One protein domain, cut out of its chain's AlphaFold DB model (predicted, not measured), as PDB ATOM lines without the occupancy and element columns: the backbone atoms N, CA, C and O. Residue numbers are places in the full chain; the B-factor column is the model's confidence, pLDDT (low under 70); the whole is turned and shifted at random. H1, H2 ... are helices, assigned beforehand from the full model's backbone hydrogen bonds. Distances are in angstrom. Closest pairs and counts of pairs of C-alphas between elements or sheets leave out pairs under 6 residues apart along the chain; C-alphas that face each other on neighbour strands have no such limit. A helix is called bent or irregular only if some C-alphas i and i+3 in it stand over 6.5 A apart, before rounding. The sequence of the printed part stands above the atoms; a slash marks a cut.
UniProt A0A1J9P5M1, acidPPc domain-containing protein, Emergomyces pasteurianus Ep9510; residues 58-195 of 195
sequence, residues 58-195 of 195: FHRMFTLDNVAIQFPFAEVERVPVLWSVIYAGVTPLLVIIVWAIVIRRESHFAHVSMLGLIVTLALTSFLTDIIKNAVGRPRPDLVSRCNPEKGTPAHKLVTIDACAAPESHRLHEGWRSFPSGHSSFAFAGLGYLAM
ATOM      1  N   PHE A  58     -39.560  -1.971  21.372       93.88
ATOM      2  CA  PHE A  58     -39.848  -1.161  20.197       93.88
ATOM      3  C   PHE A  58     -39.004  -1.629  18.999       93.88
ATOM      4  O   PHE A  58     -37.773  -1.644  19.049       93.88
ATOM      5  N   HIS A  59     -39.649  -1.990  17.893       94.19
ATOM      6  CA  HIS A  59     -38.957  -2.423  16.679       94.19
ATOM      7  C   HIS A  59     -38.610  -1.234  15.792       94.19
ATOM      8  O   HIS A  59     -39.351  -0.860  14.882       94.19
ATOM      9  N   ARG A  60     -37.446  -0.631  16.034       93.12
ATOM     10  CA  ARG A  60     -36.912   0.392  15.134       93.12
ATOM     11  C   ARG A  60     -36.634  -0.208  13.747       93.12
ATOM     12  O   ARG A  60     -35.991  -1.254  13.642       93.12
ATOM     13  N   MET A  61     -37.060   0.500  12.699       93.38
ATOM     14  CA  MET A  61     -36.767   0.139  11.308       93.38
ATOM     15  C   MET A  61     -35.257   0.125  11.039       93.38
ATOM     16  O   MET A  61     -34.500   0.935  11.587       93.38
ATOM     17  N   PHE A  62     -34.825  -0.778  10.167       93.81
ATOM     18  CA  PHE A  62     -33.424  -0.971   9.805       93.81
ATOM     19  C   PHE A  62     -33.277  -1.141   8.292       93.81
ATOM     20  O   PHE A  62     -34.260  -1.343   7.592       93.81
ATOM     21  N   THR A  63     -32.060  -1.016   7.773       93.81
ATOM     22  CA  THR A  63     -31.750  -1.248   6.356       93.81
ATOM     23  C   THR A  63     -30.795  -2.428   6.244       93.81
ATOM     24  O   THR A  63     -29.928  -2.601   7.103       93.81
ATOM     25  N   LEU A  64     -30.941  -3.266   5.213       91.44
ATOM     26  CA  LEU A  64     -30.090  -4.453   5.079       91.44
ATOM     27  C   LEU A  64     -28.680  -4.113   4.607       91.44
ATOM     28  O   LEU A  64     -27.795  -4.933   4.788       91.44
ATOM     29  N   ASP A  65     -28.459  -2.938   4.024       92.31
ATOM     30  CA  ASP A  65     -27.147  -2.456   3.581       92.31
ATOM     31  C   ASP A  65     -26.245  -1.948   4.721       92.31
ATOM     32  O   ASP A  65     -25.059  -1.687   4.515       92.31
ATOM     33  N   ASN A  66     -26.774  -1.829   5.940       91.69
ATOM     34  CA  ASN A  66     -26.018  -1.327   7.075       91.69
ATOM     35  C   ASN A  66     -25.057  -2.391   7.634       91.69
ATOM     36  O   ASN A  66     -25.447  -3.279   8.391       91.69
ATOM     37  N   VAL A  67     -23.766  -2.237   7.338       92.06
ATOM     38  CA  VAL A  67     -22.691  -3.140   7.792       92.06
ATOM     39  C   VAL A  67     -22.639  -3.284   9.319       92.06
ATOM     40  O   VAL A  67     -22.288  -4.345   9.830       92.06
ATOM     41  N   ALA A  68     -23.047  -2.260  10.077       93.31
ATOM     42  CA  ALA A  68     -22.999  -2.300  11.537       93.31
ATOM     43  C   ALA A  68     -23.958  -3.329  12.160       93.31
ATOM     44  O   ALA A  68     -23.782  -3.639  13.335       93.31
ATOM     45  N   ILE A  69     -24.949  -3.836  11.411       93.38
ATOM     46  CA  ILE A  69     -25.949  -4.823  11.869       93.38
ATOM     47  C   ILE A  69     -25.839  -6.194  11.172       93.38
ATOM     48  O   ILE A  69     -26.699  -7.060  11.360       93.38
ATOM     49  N   GLN A  70     -24.794  -6.385  10.361       93.75
ATOM     50  CA  GLN A  70     -24.550  -7.587   9.556       93.75
ATOM     51  C   GLN A  70     -23.572  -8.579  10.208       93.75
ATOM     52  O   GLN A  70     -23.144  -9.534   9.561       93.75
ATOM     53  N   PHE A  71     -23.192  -8.382  11.473       94.12
ATOM     54  CA  PHE A  71     -22.299  -9.322  12.145       94.12
ATOM     55  C   PHE A  71     -22.984 -10.688  12.329       94.12
ATOM     56  O   PHE A  71     -24.204 -10.756  12.509       94.12
ATOM     57  N   PRO A  72     -22.220 -11.791  12.293       93.56
ATOM     58  CA  PRO A  72     -22.776 -13.111  12.546       93.56
ATOM     59  C   PRO A  72     -23.245 -13.232  13.999       93.56
ATOM     60  O   PRO A  72     -22.618 -12.698  14.918       93.56
ATOM     61  N   PHE A  73     -24.331 -13.973  14.212       91.25
ATOM     62  CA  PHE A  73     -24.818 -14.293  15.547       91.25
ATOM     63  C   PHE A  73     -23.779 -15.127  16.299       91.25
ATOM     64  O   PHE A  73     -23.365 -16.191  15.838       91.25
ATOM     65  N   ALA A  74     -23.387 -14.661  17.481       89.44
ATOM     66  CA  ALA A  74     -22.519 -15.416  18.371       89.44
ATOM     67  C   ALA A  74     -23.354 -16.419  19.176       89.44
ATOM     68  O   ALA A  74     -24.122 -16.026  20.051       89.44
ATOM     69  N   GLU A  75     -23.193 -17.715  18.898       86.56
ATOM     70  CA  GLU A  75     -23.842 -18.777  19.685       86.56
ATOM     71  C   GLU A  75     -23.275 -18.883  21.102       86.56
ATOM     72  O   GLU A  75     -23.988 -19.246  22.035       86.56
ATOM     73  N   VAL A  76     -22.002 -18.516  21.264       86.19
ATOM     74  CA  VAL A  76     -21.319 -18.459  22.554       86.19
ATOM     75  C   VAL A  76     -20.955 -17.011  22.853       86.19
ATOM     76  O   VAL A  76     -20.166 -16.383  22.142       86.19
ATOM     77  N   GLU A  77     -21.524 -16.472  23.928       85.75
ATOM     78  CA  GLU A  77     -21.152 -15.155  24.435       85.75
ATOM     79  C   GLU A  77     -19.717 -15.193  24.977       85.75
ATOM     80  O   GLU A  77     -19.359 -16.093  25.736       85.75
ATOM     81  N   ARG A  78     -18.885 -14.194  24.636       86.88
ATOM     82  CA  ARG A  78     -17.517 -14.105  25.191       86.88
ATOM     83  C   ARG A  78     -17.518 -13.989  26.713       86.88
ATOM     84  O   ARG A  78     -16.616 -14.503  27.366       86.88
ATOM     85  N   VAL A  79     -18.505 -13.280  27.257       87.25
ATOM     86  CA  VAL A  79     -18.735 -13.156  28.695       87.25
ATOM     87  C   VAL A  79     -20.171 -13.587  28.958       87.25
ATOM     88  O   VAL A  79     -21.076 -12.778  28.782       87.25
ATOM     89  N   PRO A  80     -20.385 -14.857  29.334       91.50
ATOM     90  CA  PRO A  80     -21.700 -15.338  29.724       91.50
ATOM     91  C   PRO A  80     -22.267 -14.541  30.899       91.50
ATOM     92  O   PRO A  80     -21.543 -14.216  31.846       91.50
ATOM     93  N   VAL A  81     -23.585 -14.334  30.892       90.44
ATOM     94  CA  VAL A  81     -24.325 -13.634  31.959       90.44
ATOM     95  C   VAL A  81     -23.975 -14.154  33.360       90.44
ATOM     96  O   VAL A  81     -23.821 -13.365  34.293       90.44
ATOM     97  N   LEU A  82     -23.774 -15.467  33.513       92.31
ATOM     98  CA  LEU A  82     -23.411 -16.079  34.794       92.31
ATOM     99  C   LEU A  82     -22.122 -15.488  35.385       92.31
ATOM    100  O   LEU A  82     -22.070 -15.193  36.577       92.31
ATOM    101  N   TRP A  83     -21.099 -15.256  34.560       93.50
ATOM    102  CA  TRP A  83     -19.845 -14.658  35.021       93.50
ATOM    103  C   TRP A  83     -20.031 -13.209  35.456       93.50
ATOM    104  O   TRP A  83     -19.436 -12.785  36.442       93.50
ATOM    105  N   SER A  84     -20.910 -12.465  34.782       92.31
ATOM    106  CA  SER A  84     -21.283 -11.115  35.208       92.31
ATOM    107  C   SER A  84     -21.928 -11.113  36.594       92.31
ATOM    108  O   SER A  84     -21.602 -10.263  37.418       92.31
ATOM    109  N   VAL A  85     -22.810 -12.080  36.872       94.38
ATOM    110  CA  VAL A  85     -23.446 -12.238  38.191       94.38
ATOM    111  C   VAL A  85     -22.416 -12.597  39.260       94.38
ATOM    112  O   VAL A  85     -22.459 -12.047  40.359       94.38
ATOM    113  N   ILE A  86     -21.456 -13.466  38.942       95.31
ATOM    114  CA  ILE A  86     -20.380 -13.828  39.871       95.31
ATOM    115  C   ILE A  86     -19.522 -12.600  40.198       95.31
ATOM    116  O   ILE A  86     -19.402 -12.238  41.365       95.31
ATOM    117  N   TYR A  87     -18.979 -11.921  39.185       93.94
ATOM    118  CA  TYR A  87     -18.036 -10.823  39.406       93.94
ATOM    119  C   TYR A  87     -18.676  -9.570  40.001       93.94
ATOM    120  O   TYR A  87     -18.058  -8.918  40.834       93.94
ATOM    121  N   ALA A  88     -19.892  -9.212  39.589       94.69
ATOM    122  CA  ALA A  88     -20.529  -7.971  40.025       94.69
ATOM    123  C   ALA A  88     -21.613  -8.167  41.092       94.69
ATOM    124  O   ALA A  88     -21.983  -7.214  41.758       94.69
ATOM    125  N   GLY A  89     -22.129  -9.379  41.289       94.69
ATOM    126  CA  GLY A  89     -23.092  -9.668  42.353       94.69
ATOM    127  C   GLY A  89     -22.434 -10.369  43.535       94.69
ATOM    128  O   GLY A  89     -22.413  -9.853  44.651       94.69
ATOM    129  N   VAL A  90     -21.870 -11.550  43.277       95.75
ATOM    130  CA  VAL A  90     -21.351 -12.432  44.332       95.75
ATOM    131  C   VAL A  90     -20.076 -11.873  44.955       95.75
ATOM    132  O   VAL A  90     -19.967 -11.846  46.178       95.75
ATOM    133  N   THR A  91     -19.120 -11.394  44.155       95.31
ATOM    134  CA  THR A  91     -17.862 -10.858  44.694       95.31
ATOM    135  C   THR A  91     -18.093  -9.665  45.637       95.31
ATOM    136  O   THR A  91     -17.609  -9.744  46.767       95.31
ATOM    137  N   PRO A  92     -18.871  -8.616  45.287       95.50
ATOM    138  CA  PRO A  92     -19.198  -7.537  46.224       95.50
ATOM    139  C   PRO A  92     -19.882  -8.012  47.499       95.50
ATOM    140  O   PRO A  92     -19.506  -7.592  48.590       95.50
ATOM    141  N   LEU A  93     -20.840  -8.934  47.375       95.25
ATOM    142  CA  LEU A  93     -21.542  -9.496  48.523       95.25
ATOM    143  C   LEU A  93     -20.575 -10.186  49.494       95.25
ATOM    144  O   LEU A  93     -20.623  -9.939  50.698       95.25
ATOM    145  N   LEU A  94     -19.671 -11.022  48.975       94.81
ATOM    146  CA  LEU A  94     -18.669 -11.710  49.788       94.81
ATOM    147  C   LEU A  94     -17.718 -10.724  50.469       94.81
ATOM    148  O   LEU A  94     -17.429 -10.888  51.652       94.81
ATOM    149  N   VAL A  95     -17.267  -9.686  49.759       94.25
ATOM    150  CA  VAL A  95     -16.384  -8.664  50.340       94.25
ATOM    151  C   VAL A  95     -17.090  -7.916  51.472       94.25
ATOM    152  O   VAL A  95     -16.499  -7.761  52.539       94.25
ATOM    153  N   ILE A  96     -18.358  -7.528  51.298       93.06
ATOM    154  CA  ILE A  96     -19.158  -6.869  52.345       93.06
ATOM    155  C   ILE A  96     -19.308  -7.775  53.574       93.06
ATOM    156  O   ILE A  96     -19.122  -7.319  54.703       93.06
ATOM    157  N   ILE A  97     -19.602  -9.065  53.375       91.69
ATOM    158  CA  ILE A  97     -19.756 -10.032  54.472       91.69
ATOM    159  C   ILE A  97     -18.439 -10.212  55.232       91.69
ATOM    160  O   ILE A  97     -18.421 -10.139  56.460       91.69
ATOM    161  N   VAL A  98     -17.326 -10.421  54.521       92.75
ATOM    162  CA  VAL A  98     -16.004 -10.588  55.141       92.75
ATOM    163  C   VAL A  98     -15.600  -9.320  55.890       92.75
ATOM    164  O   VAL A  98     -15.166  -9.401  57.038       92.75
ATOM    165  N   TRP A  99     -15.796  -8.146  55.286       91.06
ATOM    166  CA  TRP A  99     -15.518  -6.858  55.918       91.06
ATOM    167  C   TRP A  99     -16.323  -6.667  57.209       91.06
ATOM    168  O   TRP A  99     -15.760  -6.289  58.239       91.06
ATOM    169  N   ALA A 100     -17.615  -7.002  57.193       90.00
ATOM    170  CA  ALA A 100     -18.458  -6.940  58.381       90.00
ATOM    171  C   ALA A 100     -17.986  -7.912  59.474       90.00
ATOM    172  O   ALA A 100     -17.888  -7.545  60.638       90.00
ATOM    173  N   ILE A 101     -17.619  -9.148  59.132       88.69
ATOM    174  CA  ILE A 101     -17.161 -10.116  60.139       88.69
ATOM    175  C   ILE A 101     -15.831  -9.682  60.777       88.69
ATOM    176  O   ILE A 101     -15.662  -9.834  61.989       88.69
ATOM    177  N   VAL A 102     -14.897  -9.152  59.980       90.06
ATOM    178  CA  VAL A 102     -13.524  -8.852  60.421       90.06
ATOM    179  C   VAL A 102     -13.411  -7.490  61.108       90.06
ATOM    180  O   VAL A 102     -12.745  -7.387  62.134       90.06
ATOM    181  N   ILE A 103     -14.032  -6.444  60.554       85.69
ATOM    182  CA  ILE A 103     -13.820  -5.055  61.000       85.69
ATOM    183  C   ILE A 103     -14.977  -4.567  61.874       85.69
ATOM    184  O   ILE A 103     -14.741  -3.957  62.917       85.69
ATOM    185  N   ARG A 104     -16.230  -4.816  61.471       74.38
ATOM    186  CA  ARG A 104     -17.422  -4.302  62.165       74.38
ATOM    187  C   ARG A 104     -18.445  -5.392  62.442       74.38
ATOM    188  O   ARG A 104     -19.381  -5.580  61.673       74.38
ATOM    189  N   ARG A 105     -18.335  -6.028  63.609       76.56
ATOM    190  CA  ARG A 105     -19.192  -7.147  64.048       76.56
ATOM    191  C   ARG A 105     -20.641  -6.754  64.396       76.56
ATOM    192  O   ARG A 105     -21.317  -7.450  65.149       76.56
ATOM    193  N   GLU A 106     -21.122  -5.638  63.862       82.19
ATOM    194  CA  GLU A 106     -22.496  -5.180  64.003       82.19
ATOM    195  C   GLU A 106     -23.348  -5.719  62.850       82.19
ATOM    196  O   GLU A 106     -23.235  -5.294  61.699       82.19
ATOM    197  N   SER A 107     -24.243  -6.652  63.175       80.06
ATOM    198  CA  SER A 107     -25.127  -7.314  62.208       80.06
ATOM    199  C   SER A 107     -26.040  -6.343  61.458       80.06
ATOM    200  O   SER A 107     -26.358  -6.577  60.294       80.06
ATOM    201  N   HIS A 108     -26.427  -5.239  62.099       85.50
ATOM    202  CA  HIS A 108     -27.259  -4.201  61.499       85.50
ATOM    203  C   HIS A 108     -26.588  -3.569  60.270       85.50
ATOM    204  O   HIS A 108     -27.204  -3.488  59.210       85.50
ATOM    205  N   PHE A 109     -25.317  -3.165  60.376       85.56
ATOM    206  CA  PHE A 109     -24.599  -2.560  59.250       85.56
ATOM    207  C   PHE A 109     -24.433  -3.542  58.089       85.56
ATOM    208  O   PHE A 109     -24.721  -3.189  56.950       85.56
ATOM    209  N   ALA A 110     -24.064  -4.792  58.382       87.50
ATOM    210  CA  ALA A 110     -23.952  -5.838  57.367       87.50
ATOM    211  C   ALA A 110     -25.276  -6.062  56.618       87.50
ATOM    212  O   ALA A 110     -25.293  -6.194  55.394       87.50
ATOM    213  N   HIS A 111     -26.391  -6.076  57.355       88.69
ATOM    214  CA  HIS A 111     -27.719  -6.272  56.792       88.69
ATOM    215  C   HIS A 111     -28.114  -5.146  55.837       88.69
ATOM    216  O   HIS A 111     -28.526  -5.415  54.711       88.69
ATOM    217  N   VAL A 112     -27.947  -3.892  56.266       90.12
ATOM    218  CA  VAL A 112     -28.296  -2.717  55.457       90.12
ATOM    219  C   VAL A 112     -27.423  -2.631  54.205       90.12
ATOM    220  O   VAL A 112     -27.948  -2.381  53.125       90.12
ATOM    221  N   SER A 113     -26.118  -2.901  54.314       92.06
ATOM    222  CA  SER A 113     -25.212  -2.908  53.158       92.06
ATOM    223  C   SER A 113     -25.549  -4.012  52.152       92.06
ATOM    224  O   SER A 113     -25.561  -3.780  50.946       92.06
ATOM    225  N   MET A 114     -25.876  -5.217  52.627       91.94
ATOM    226  CA  MET A 114     -26.296  -6.317  51.755       91.94
ATOM    227  C   MET A 114     -27.627  -6.018  51.061       91.94
ATOM    228  O   MET A 114     -27.759  -6.227  49.855       91.94
ATOM    229  N   LEU A 115     -28.613  -5.517  51.810       93.06
ATOM    230  CA  LEU A 115     -29.914  -5.147  51.260       93.06
ATOM    231  C   LEU A 115     -29.771  -4.019  50.229       93.06
ATOM    232  O   LEU A 115     -30.362  -4.098  49.154       93.06
ATOM    233  N   GLY A 116     -28.926  -3.025  50.518       93.75
ATOM    234  CA  GLY A 116     -28.584  -1.944  49.599       93.75
ATOM    235  C   GLY A 116     -27.997  -2.455  48.285       93.75
ATOM    236  O   GLY A 116     -28.510  -2.100  47.227       93.75
ATOM    237  N   LEU A 117     -27.007  -3.353  48.337       95.50
ATOM    238  CA  LEU A 117     -26.425  -3.970  47.139       95.50
ATOM    239  C   LEU A 117     -27.495  -4.664  46.280       95.50
ATOM    240  O   LEU A 117     -27.553  -4.455  45.067       95.50
ATOM    241  N   ILE A 118     -28.360  -5.473  46.900       95.50
ATOM    242  CA  ILE A 118     -29.415  -6.211  46.190       95.50
ATOM    243  C   ILE A 118     -30.401  -5.244  45.525       95.50
ATOM    244  O   ILE A 118     -30.744  -5.425  44.356       95.50
ATOM    245  N   VAL A 119     -30.832  -4.203  46.241       95.25
ATOM    246  CA  VAL A 119     -31.738  -3.178  45.705       95.25
ATOM    247  C   VAL A 119     -31.087  -2.427  44.546       95.25
ATOM    248  O   VAL A 119     -31.733  -2.242  43.516       95.25
ATOM    249  N   THR A 120     -29.813  -2.045  44.662       96.19
ATOM    250  CA  THR A 120     -29.067  -1.374  43.589       96.19
ATOM    251  C   THR A 120     -28.995  -2.244  42.335       96.19
ATOM    252  O   THR A 120     -29.350  -1.778  41.253       96.19
ATOM    253  N   LEU A 121     -28.628  -3.523  42.465       96.31
ATOM    254  CA  LEU A 121     -28.579  -4.457  41.335       96.31
ATOM    255  C   LEU A 121     -29.961  -4.664  40.692       96.31
ATOM    256  O   LEU A 121     -30.084  -4.619  39.466       96.31
ATOM    257  N   ALA A 122     -31.006  -4.860  41.500       96.50
ATOM    258  CA  ALA A 122     -32.369  -5.064  41.013       96.50
ATOM    259  C   ALA A 122     -32.904  -3.825  40.281       96.50
ATOM    260  O   ALA A 122     -33.438  -3.933  39.176       96.50
ATOM    261  N   LEU A 123     -32.709  -2.638  40.860       96.31
ATOM    262  CA  LEU A 123     -33.137  -1.375  40.269       96.31
ATOM    263  C   LEU A 123     -32.396  -1.092  38.959       96.31
ATOM    264  O   LEU A 123     -33.019  -0.696  37.975       96.31
ATOM    265  N   THR A 124     -31.081  -1.316  38.908       96.88
ATOM    266  CA  THR A 124     -30.310  -1.111  37.679       96.88
ATOM    267  C   THR A 124     -30.742  -2.060  36.562       96.88
ATOM    268  O   THR A 124     -30.876  -1.611  35.420       96.88
ATOM    269  N   SER A 125     -31.009  -3.335  36.862       95.44
ATOM    270  CA  SER A 125     -31.548  -4.293  35.884       95.44
ATOM    271  C   SER A 125     -32.927  -3.868  35.378       95.44
ATOM    272  O   SER A 125     -33.151  -3.814  34.168       95.44
ATOM    273  N   PHE A 126     -33.816  -3.465  36.293       96.44
ATOM    274  CA  PHE A 126     -35.146  -2.953  35.967       96.44
ATOM    275  C   PHE A 126     -35.092  -1.754  35.015       96.44
ATOM    276  O   PHE A 126     -35.693  -1.781  33.941       96.44
ATOM    277  N   LEU A 127     -34.315  -0.725  35.363       96.81
ATOM    278  CA  LEU A 127     -34.172   0.477  34.542       96.81
ATOM    279  C   LEU A 127     -33.511   0.182  33.192       96.81
ATOM    280  O   LEU A 127     -33.932   0.713  32.166       96.81
ATOM    281  N   THR A 128     -32.498  -0.685  33.172       96.19
ATOM    282  CA  THR A 128     -31.801  -1.064  31.937       96.19
ATOM    283  C   THR A 128     -32.759  -1.704  30.938       96.19
ATOM    284  O   THR A 128     -32.734  -1.349  29.759       96.19
ATOM    285  N   ASP A 129     -33.629  -2.606  31.391       94.94
ATOM    286  CA  ASP A 129     -34.557  -3.299  30.498       94.94
ATOM    287  C   ASP A 129     -35.738  -2.422  30.065       94.94
ATOM    288  O   ASP A 129     -36.165  -2.519  28.913       94.94
ATOM    289  N   ILE A 130     -36.186  -1.483  30.910       95.81
ATOM    290  CA  ILE A 130     -37.111  -0.417  30.483       95.81
ATOM    291  C   ILE A 130     -36.509   0.361  29.314       95.81
ATOM    292  O   ILE A 130     -37.151   0.515  28.275       95.81
ATOM    293  N   ILE A 131     -35.266   0.834  29.459       96.31
ATOM    294  CA  ILE A 131     -34.621   1.655  28.429       96.31
ATOM    295  C   ILE A 131     -34.385   0.834  27.158       96.31
ATOM    296  O   ILE A 131     -34.638   1.334  26.065       96.31
ATOM    297  N   LYS A 132     -33.964  -0.432  27.271       95.69
ATOM    298  CA  LYS A 132     -33.803  -1.314  26.103       95.69
ATOM    299  C   LYS A 132     -35.097  -1.466  25.317       95.69
ATOM    300  O   LYS A 132     -35.073  -1.338  24.094       95.69
ATOM    301  N   ASN A 133     -36.207  -1.713  26.009       95.12
ATOM    302  CA  ASN A 133     -37.505  -1.879  25.366       95.12
ATOM    303  C   ASN A 133     -38.031  -0.562  24.780       95.12
ATOM    304  O   ASN A 133     -38.619  -0.585  23.705       95.12
ATOM    305  N   ALA A 134     -37.778   0.576  25.432       94.75
ATOM    306  CA  ALA A 134     -38.196   1.890  24.944       94.75
ATOM    307  C   ALA A 134     -37.379   2.374  23.732       94.75
ATOM    308  O   ALA A 134     -37.937   2.930  22.792       94.75
ATOM    309  N   VAL A 135     -36.056   2.180  23.748       95.12
ATOM    310  CA  VAL A 135     -35.159   2.663  22.686       95.12
ATOM    311  C   VAL A 135     -35.194   1.750  21.465       95.12
ATOM    312  O   VAL A 135     -35.114   2.241  20.337       95.12
ATOM    313  N   GLY A 136     -35.264   0.428  21.661       93.56
ATOM    314  CA  GLY A 136     -35.402  -0.498  20.542       93.56
ATOM    315  C   GLY A 136     -34.215  -0.493  19.575       93.56
ATOM    316  O   GLY A 136     -34.389  -0.615  18.364       93.56
ATOM    317  N   ARG A 137     -32.991  -0.237  20.060       94.62
ATOM    318  CA  ARG A 137     -31.817  -0.102  19.185       94.62
ATOM    319  C   ARG A 137     -31.403  -1.477  18.626       94.62
ATOM    320  O   ARG A 137     -31.068  -2.351  19.431       94.62
ATOM    321  N   PRO A 138     -31.284  -1.638  17.292       94.94
ATOM    322  CA  PRO A 138     -30.749  -2.843  16.654       94.94
ATOM    323  C   PRO A 138     -29.377  -3.268  17.184       94.94
ATOM    324  O   PRO A 138     -28.481  -2.433  17.341       94.94
ATOM    325  N   ARG A 139     -29.202  -4.566  17.439       94.81
ATOM    326  CA  ARG A 139     -27.911  -5.182  17.752       94.81
ATOM    327  C   ARG A 139     -27.061  -5.354  16.490       94.81
ATOM    328  O   ARG A 139     -27.606  -5.440  15.388       94.81
ATOM    329  N   PRO A 140     -25.730  -5.467  16.646       94.44
ATOM    330  CA  PRO A 140     -24.840  -5.692  15.517       94.44
ATOM    331  C   PRO A 140     -25.081  -7.001  14.758       94.44
ATOM    332  O   PRO A 140     -24.656  -7.122  13.619       94.44
ATOM    333  N   ASP A 141     -25.758  -7.968  15.373       93.62
ATOM    334  CA  ASP A 141     -26.086  -9.270  14.801       93.62
ATOM    335  C   ASP A 141     -27.549  -9.375  14.328       93.62
ATOM    336  O   ASP A 141     -28.027 -10.478  14.049       93.62
ATOM    337  N   LEU A 142     -28.279  -8.254  14.222       94.88
ATOM    338  CA  LEU A 142     -29.713  -8.250  13.912       94.88
ATOM    339  C   LEU A 142     -30.039  -8.960  12.591       94.88
ATOM    340  O   LEU A 142     -30.955  -9.779  12.566       94.88
ATOM    341  N   VAL A 143     -29.299  -8.692  11.509       93.81
ATOM    342  CA  VAL A 143     -29.596  -9.282  10.188       93.81
ATOM    343  C   VAL A 143     -29.445 -10.802  10.225       93.81
ATOM    344  O   VAL A 143     -30.275 -11.521   9.671       93.81
ATOM    345  N   SER A 144     -28.443 -11.302  10.952       92.81
ATOM    346  CA  SER A 144     -28.231 -12.742  11.123       92.81
ATOM    347  C   SER A 144     -29.320 -13.420  11.972       92.81
ATOM    348  O   SER A 144     -29.625 -14.587  11.749       92.81
ATOM    349  N   ARG A 145     -29.940 -12.696  12.919       94.50
ATOM    350  CA  ARG A 145     -31.106 -13.171  13.692       94.50
ATOM    351  C   ARG A 145     -32.392 -13.149  12.866       94.50
ATOM    352  O   ARG A 145     -33.215 -14.043  13.013       94.50
ATOM    353  N   CYS A 146     -32.552 -12.113  12.051       92.94
ATOM    354  CA  CYS A 146     -33.735 -11.842  11.241       92.94
ATOM    355  C   CYS A 146     -33.868 -12.810  10.058       92.94
ATOM    356  O   CYS A 146     -34.976 -13.248   9.761       92.94
ATOM    357  N   ASN A 147     -32.747 -13.160   9.411       93.12
ATOM    358  CA  ASN A 147     -32.710 -13.962   8.184       93.12
ATOM    359  C   ASN A 147     -33.732 -13.451   7.141       93.12
ATOM    360  O   ASN A 147     -34.793 -14.054   6.985       93.12
ATOM    361  N   PRO A 148     -33.468 -12.304   6.487       91.38
ATOM    362  CA  PRO A 148     -34.460 -11.617   5.660       91.38
ATOM    363  C   PRO A 148     -34.939 -12.463   4.472       91.38
ATOM    364  O   PRO A 148     -34.187 -13.279   3.929       91.38
ATOM    365  N   GLU A 149     -36.184 -12.246   4.043       88.81
ATOM    366  CA  GLU A 149     -36.751 -12.935   2.881       88.81
ATOM    367  C   GLU A 149     -35.986 -12.636   1.576       88.81
ATOM    368  O   GLU A 149     -35.384 -11.578   1.364       88.81
ATOM    369  N   LYS A 150     -36.011 -13.595   0.644       85.50
ATOM    370  CA  LYS A 150     -35.364 -13.421  -0.661       85.50
ATOM    371  C   LYS A 150     -36.119 -12.358  -1.462       85.50
ATOM    372  O   LYS A 150     -37.256 -12.578  -1.858       85.50
ATOM    373  N   GLY A 151     -35.456 -11.235  -1.742       84.25
ATOM    374  CA  GLY A 151     -36.027 -10.119  -2.507       84.25
ATOM    375  C   GLY A 151     -36.319  -8.864  -1.682       84.25
ATOM    376  O   GLY A 151     -36.768  -7.868  -2.248       84.25
ATOM    377  N   THR A 152     -36.031  -8.866  -0.376       87.88
ATOM    378  CA  THR A 152     -36.144  -7.661   0.449       87.88
ATOM    379  C   THR A 152     -35.192  -6.560  -0.056       87.88
ATOM    380  O   THR A 152     -33.998  -6.812  -0.246       87.88
ATOM    381  N   PRO A 153     -35.678  -5.325  -0.284       88.56
ATOM    382  CA  PRO A 153     -34.855  -4.237  -0.805       88.56
ATOM    383  C   PRO A 153     -33.783  -3.810   0.206       88.56
ATOM    384  O   PRO A 153     -34.103  -3.397   1.318       88.56
ATOM    385  N   ALA A 154     -32.509  -3.845  -0.199       87.69
ATOM    386  CA  ALA A 154     -31.399  -3.585   0.719       87.69
ATOM    387  C   ALA A 154     -31.275  -2.118   1.168       87.69
ATOM    388  O   ALA A 154     -30.930  -1.852   2.317       87.69
ATOM    389  N   HIS A 155     -31.609  -1.180   0.277       89.62
ATOM    390  CA  HIS A 155     -31.455   0.268   0.476       89.62
ATOM    391  C   HIS A 155     -32.748   0.963   0.931       89.62
ATOM    392  O   HIS A 155     -32.939   2.156   0.695       89.62
ATOM    393  N   LYS A 156     -33.684   0.219   1.530       91.50
ATOM    394  CA  LYS A 156     -34.912   0.773   2.110       91.50
ATOM    395  C   LYS A 156     -35.021   0.384   3.575       91.50
ATOM    396  O   LYS A 156     -34.518  -0.655   3.992       91.50
ATOM    397  N   LEU A 157     -35.690   1.241   4.339       92.19
ATOM    398  CA  LEU A 157     -36.052   0.945   5.717       92.19
ATOM    399  C   LEU A 157     -37.117  -0.150   5.725       92.19
ATOM    400  O   LEU A 157     -38.180   0.011   5.127       92.19
ATOM    401  N   VAL A 158     -36.801  -1.252   6.396       92.94
ATOM    402  CA  VAL A 158     -37.671  -2.408   6.592       92.94
ATOM    403  C   VAL A 158     -38.002  -2.582   8.072       92.94
ATOM    404  O   VAL A 158     -37.260  -2.141   8.959       92.94
ATOM    405  N   THR A 159     -39.156  -3.185   8.329       92.44
ATOM    406  CA  THR A 159     -39.645  -3.552   9.662       92.44
ATOM    407  C   THR A 159     -39.260  -4.995   9.993       92.44
ATOM    408  O   THR A 159     -38.635  -5.688   9.188       92.44
ATOM    409  N   ILE A 160     -39.620  -5.450  11.196       91.31
ATOM    410  CA  ILE A 160     -39.462  -6.854  11.609       91.31
ATOM    411  C   ILE A 160     -40.185  -7.831  10.665       91.31
ATOM    412  O   ILE A 160     -39.714  -8.947  10.492       91.31
ATOM    413  N   ASP A 161     -41.239  -7.397   9.970       89.19
ATOM    414  CA  ASP A 161     -42.022  -8.238   9.049       89.19
ATOM    415  C   ASP A 161     -41.218  -8.744   7.839       89.19
ATOM    416  O   ASP A 161     -41.634  -9.672   7.158       89.19
ATOM    417  N   ALA A 162     -40.061  -8.139   7.552       90.38
ATOM    418  CA  ALA A 162     -39.159  -8.605   6.501       90.38
ATOM    419  C   ALA A 162     -38.299  -9.815   6.923       90.38
ATOM    420  O   ALA A 162     -37.542 -10.349   6.105       90.38
ATOM    421  N   CYS A 163     -38.358 -10.213   8.197       91.81
ATOM    422  CA  CYS A 163     -37.620 -11.340   8.749       91.81
ATOM    423  C   CYS A 163     -38.333 -12.661   8.454       91.81
ATOM    424  O   CYS A 163     -39.499 -12.824   8.796       91.81
ATOM    425  N   ALA A 164     -37.617 -13.638   7.890       93.12
ATOM    426  CA  ALA A 164     -38.161 -14.981   7.687       93.12
ATOM    427  C   ALA A 164     -38.059 -15.860   8.950       93.12
ATOM    428  O   ALA A 164     -38.612 -16.961   8.994       93.12
ATOM    429  N   ALA A 165     -37.296 -15.430   9.963       90.94
ATOM    430  CA  ALA A 165     -37.183 -16.142  11.232       90.94
ATOM    431  C   ALA A 165     -38.509 -16.104  12.019       90.94
ATOM    432  O   ALA A 165     -39.174 -15.070  12.036       90.94
ATOM    433  N   PRO A 166     -38.887 -17.189  12.722       90.56
ATOM    434  CA  PRO A 166     -40.105 -17.201  13.520       90.56
ATOM    435  C   PRO A 166     -40.021 -16.211  14.687       90.56
ATOM    436  O   PRO A 166     -38.967 -16.058  15.322       90.56
ATOM    437  N   GLU A 167     -41.169 -15.610  15.008       86.38
ATOM    438  CA  GLU A 167     -41.346 -14.761  16.187       86.38
ATOM    439  C   GLU A 167     -40.897 -15.517  17.441       86.38
ATOM    440  O   GLU A 167     -41.446 -16.550  17.830       86.38
ATOM    441  N   SER A 168     -39.811 -15.034  18.038       89.00
ATOM    442  CA  SER A 168     -39.125 -15.707  19.132       89.00
ATOM    443  C   SER A 168     -38.392 -14.698  20.001       89.00
ATOM    444  O   SER A 168     -38.004 -13.616  19.555       89.00
ATOM    445  N   HIS A 169     -38.117 -15.078  21.250       87.50
ATOM    446  CA  HIS A 169     -37.325 -14.246  22.157       87.50
ATOM    447  C   HIS A 169     -35.960 -13.871  21.548       87.50
ATOM    448  O   HIS A 169     -35.513 -12.735  21.677       87.50
ATOM    449  N   ARG A 170     -35.332 -14.786  20.793       89.81
ATOM    450  CA  ARG A 170     -34.061 -14.534  20.092       89.81
ATOM    451  C   ARG A 170     -34.169 -13.401  19.067       89.81
ATOM    452  O   ARG A 170     -33.220 -12.615  18.960       89.81
ATOM    453  N   LEU A 171     -35.285 -13.331  18.339       92.81
ATOM    454  CA  LEU A 171     -35.554 -12.279  17.360       92.81
ATOM    455  C   LEU A 171     -35.768 -10.936  18.066       92.81
ATOM    456  O   LEU A 171     -35.063  -9.975  17.766       92.81
ATOM    457  N   HIS A 172     -36.636 -10.888  19.081       92.62
ATOM    458  CA  HIS A 172     -36.891  -9.666  19.854       92.62
ATOM    459  C   HIS A 172     -35.646  -9.130  20.573       92.62
ATOM    460  O   HIS A 172     -35.421  -7.919  20.601       92.62
ATOM    461  N   GLU A 173     -34.774 -10.004  21.083       91.25
ATOM    462  CA  GLU A 173     -33.485  -9.604  21.662       91.25
ATOM    463  C   GLU A 173     -32.601  -8.819  20.674       91.25
ATOM    464  O   GLU A 173     -31.755  -8.027  21.096       91.25
ATOM    465  N   GLY A 174     -32.834  -8.959  19.364       93.81
ATOM    466  CA  GLY A 174     -32.181  -8.173  18.320       93.81
ATOM    467  C   GLY A 174     -32.394  -6.659  18.439       93.81
ATOM    468  O   GLY A 174     -31.528  -5.905  18.008       93.81
ATOM    469  N   TRP A 175     -33.470  -6.192  19.083       95.25
ATOM    470  CA  TRP A 175     -33.745  -4.760  19.304       95.25
ATOM    471  C   TRP A 175     -33.387  -4.269  20.714       95.25
ATOM    472  O   TRP A 175     -33.583  -3.103  21.046       95.25
ATOM    473  N   ARG A 176     -32.801  -5.126  21.555       94.38
ATOM    474  CA  ARG A 176     -32.419  -4.804  22.939       94.38
ATOM    475  C   ARG A 176     -30.901  -4.641  23.065       94.38
ATOM    476  O   ARG A 176     -30.252  -5.381  23.805       94.38
ATOM    477  N   SER A 177     -30.297  -3.735  22.290       92.75
ATOM    478  CA  SER A 177     -28.831  -3.519  22.305       92.75
ATOM    479  C   SER A 177     -28.344  -2.455  23.291       92.75
ATOM    480  O   SER A 177     -27.208  -2.530  23.756       92.75
ATOM    481  N   PHE A 178     -29.171  -1.452  23.592       92.19
ATOM    482  CA  PHE A 178     -28.768  -0.292  24.381       92.19
ATOM    483  C   PHE A 178     -29.744  -0.031  25.525       92.19
ATOM    484  O   PHE A 178     -30.943   0.029  25.261       92.19
ATOM    485  N   PRO A 179     -29.251   0.224  26.748       94.44
ATOM    486  CA  PRO A 179     -27.856   0.115  27.187       94.44
ATOM    487  C   PRO A 179     -27.411  -1.349  27.387       94.44
ATOM    488  O   PRO A 179     -28.218  -2.278  27.353       94.44
ATOM    489  N   SER A 180     -26.106  -1.567  27.577       93.12
ATOM    490  CA  SER A 180     -25.537  -2.902  27.824       93.12
ATOM    491  C   SER A 180     -25.916  -3.408  29.218       93.12
ATOM    492  O   SER A 180     -25.537  -2.801  30.217       93.12
ATOM    493  N   GLY A 181     -26.606  -4.554  29.291       92.94
ATOM    494  CA  GLY A 181     -26.966  -5.190  30.567       92.94
ATOM    495  C   GLY A 181     -25.745  -5.549  31.416       92.94
ATOM    496  O   GLY A 181     -25.701  -5.215  32.595       92.94
ATOM    497  N   HIS A 182     -24.723  -6.142  30.794       93.50
ATOM    498  CA  HIS A 182     -23.460  -6.496  31.446       93.50
ATOM    499  C   HIS A 182     -22.762  -5.276  32.055       93.50
ATOM    500  O   HIS A 182     -22.315  -5.314  33.197       93.50
ATOM    501  N   SER A 183     -22.699  -4.176  31.303       94.88
ATOM    502  CA  SER A 183     -22.023  -2.957  31.752       94.88
ATOM    503  C   SER A 183     -22.794  -2.266  32.875       94.88
ATOM    504  O   SER A 183     -22.185  -1.884  33.871       94.88
ATOM    505  N   SER A 184     -24.124  -2.154  32.755       96.25
ATOM    506  CA  SER A 184     -24.971  -1.594  33.812       96.25
ATOM    507  C   SER A 184     -24.877  -2.413  35.102       96.25
ATOM    508  O   SER A 184     -24.699  -1.850  36.178       96.25
ATOM    509  N   PHE A 185     -24.945  -3.744  34.999       96.06
ATOM    510  CA  PHE A 185     -24.878  -4.644  36.150       96.06
ATOM    511  C   PHE A 185     -23.502  -4.604  36.832       96.06
ATOM    512  O   PHE A 185     -23.420  -4.525  38.058       96.06
ATOM    513  N   ALA A 186     -22.419  -4.575  36.047       96.00
ATOM    514  CA  ALA A 186     -21.062  -4.420  36.566       96.00
ATOM    515  C   ALA A 186     -20.864  -3.087  37.295       96.00
ATOM    516  O   ALA A 186     -20.331  -3.072  38.402       96.00
ATOM    517  N   PHE A 187     -21.333  -1.984  36.703       96.12
ATOM    518  CA  PHE A 187     -21.260  -0.662  37.319       96.12
ATOM    519  C   PHE A 187     -22.049  -0.598  38.629       96.12
ATOM    520  O   PHE A 187     -21.542  -0.079  39.614       96.12
ATOM    521  N   ALA A 188     -23.256  -1.165  38.666       96.75
ATOM    522  CA  ALA A 188     -24.082  -1.192  39.868       96.75
ATOM    523  C   ALA A 188     -23.414  -1.958  41.016       96.75
ATOM    524  O   ALA A 188     -23.298  -1.437  42.119       96.75
ATOM    525  N   GLY A 189     -22.945  -3.178  40.758       96.38
ATOM    526  CA  GLY A 189     -22.389  -4.038  41.797       96.38
ATOM    527  C   GLY A 189     -20.998  -3.634  42.274       96.38
ATOM    528  O   GLY A 189     -20.766  -3.457  43.470       96.38
ATOM    529  N   LEU A 190     -20.063  -3.453  41.337       95.94
ATOM    530  CA  LEU A 190     -18.693  -3.048  41.666       95.94
ATOM    531  C   LEU A 190     -18.629  -1.579  42.096       95.94
ATOM    532  O   LEU A 190     -17.837  -1.235  42.966       95.94
ATOM    533  N   GLY A 191     -19.477  -0.723  41.519       96.19
ATOM    534  CA  GLY A 191     -19.602   0.670  41.938       96.19
ATOM    535  C   GLY A 191     -20.172   0.799  43.347       96.19
ATOM    536  O   GLY A 191     -19.658   1.606  44.107       96.19
ATOM    537  N   TYR A 192     -21.155  -0.028  43.731       95.44
ATOM    538  CA  TYR A 192     -21.642  -0.074  45.115       95.44
ATOM    539  C   TYR A 192     -20.532  -0.470  46.093       95.44
ATOM    540  O   TYR A 192     -20.421   0.122  47.155       95.44
ATOM    541  N   LEU A 193     -19.689  -1.442  45.729       93.38
ATOM    542  CA  LEU A 193     -18.560  -1.851  46.568       93.38
ATOM    543  C   LEU A 193     -17.501  -0.750  46.739       93.38
ATOM    544  O   LEU A 193     -16.806  -0.719  47.750       93.38
ATOM    545  N   ALA A 194     -17.327   0.100  45.728       92.69
ATOM    546  CA  ALA A 194     -16.313   1.148  45.727       92.69
ATOM    547  C   ALA A 194     -16.692   2.384  46.564       92.69
ATOM    548  O   ALA A 194     -15.822   3.226  46.794       92.69
ATOM    549  N   MET A 195     -17.961   2.510  46.965       83.12
ATOM    550  CA  MET A 195     -18.517   3.644  47.718       83.12
ATOM    551  C   MET A 195     -18.696   3.284  49.192       83.12
ATOM    552  O   MET A 195     -18.375   4.148  50.036       83.12
TER     553      MET A 195
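What this domain is: This is residues 58 to 195 of the 195 residues of the protein "acidPPc domain-containing protein" of Emergomyces pasteurianus Ep9510 (UniProt A0A1J9P5M1). A long helical hairpin, H1 and H2, has the shorter helix H5 packed along it as a third member of an up-and-down bundle, each helix running against the one before it in the bundle; at the far end of the rod from the H1 to H2 turn sits a head of loops with the two short helices H3 and H4. The head is mostly the unnamed stretches 58 to 80 and 147 to 168, and the chain goes back from it into the bundle through H5. The printed part has 138 residues with five named helices, H1 to H5 in that order, and no named strand, and the class is all helix. The whole is loose, with a radius of gyration of the C-alphas of 20.1 A, and spans 69 by 26 by 23 A.

Where its parts are: The printed part begins at Phe 58, C-alpha at (-39.848, -1.161, 20.197), and residues 58 to 80 hold no named element. H1 is residues 81 to 102, 30.8 A from first to last C-alpha, beginning at (-24.325, -13.634, 31.959). It is neither bent nor irregular, but only just: C-alphas 87 and 90 are 6.2 A apart. H2, residues 107 to 135, is the longest helix at 42.0 A and ends at (-35.159, 2.663, 22.686). H3 is residues 142 to 146 and H4 residues 169 to 175. H5, residues 181 to 194, is 19.6 A long and ends at (-16.313, 1.148, 45.727).

How they stand to each other: H1 and H2 form a helical hairpin and touch, closest at the C-alphas of Ala 100 and Ala 110, 5.7 A apart, with a shallow tilt of 20 degrees, opposite ways. H5 touches H1 at a shallow tilt of 11 degrees, the same way; the closest C-alphas, of Ala 88 and Gly 189, are 4.7 A apart. H5 also touches H2, with residues 117 to 129 of H2 alone, at a shallow tilt of 25 degrees, opposite ways; the closest C-alphas are those of Leu 121 and Ala 188, 5.7 A. H3 and H4 touch, the C-alphas of Leu 142 and Gly 174 being closest at 5.1 A. H4 is close to H2 but not clearly touching, with the C-alphas of Lys 132 and Trp 175 closest at 7.6 A, and about perpendicular to it at 78 degrees. H1 is apart from H3 and H4. In H2, H3 and H5 every O i to N i+4 pair is within hydrogen-bond range; in H1 16 of 18 are, and in H4 1 of 3, beside 3 of 4 O i to N i+3 pairs.

The domain as a whole: The two C-alphas farthest apart, those of Arg 105 and Gly 151, are 68.7 A apart. The printed part has no cut and ends at Met 195, the chain's last residue. The link from H3 to H4, 22 residues, is long; those from H1 to H2 and from H4 to H5 are tight. The mean pLDDT of the printed part is 92.2, and no printed residue is under 70.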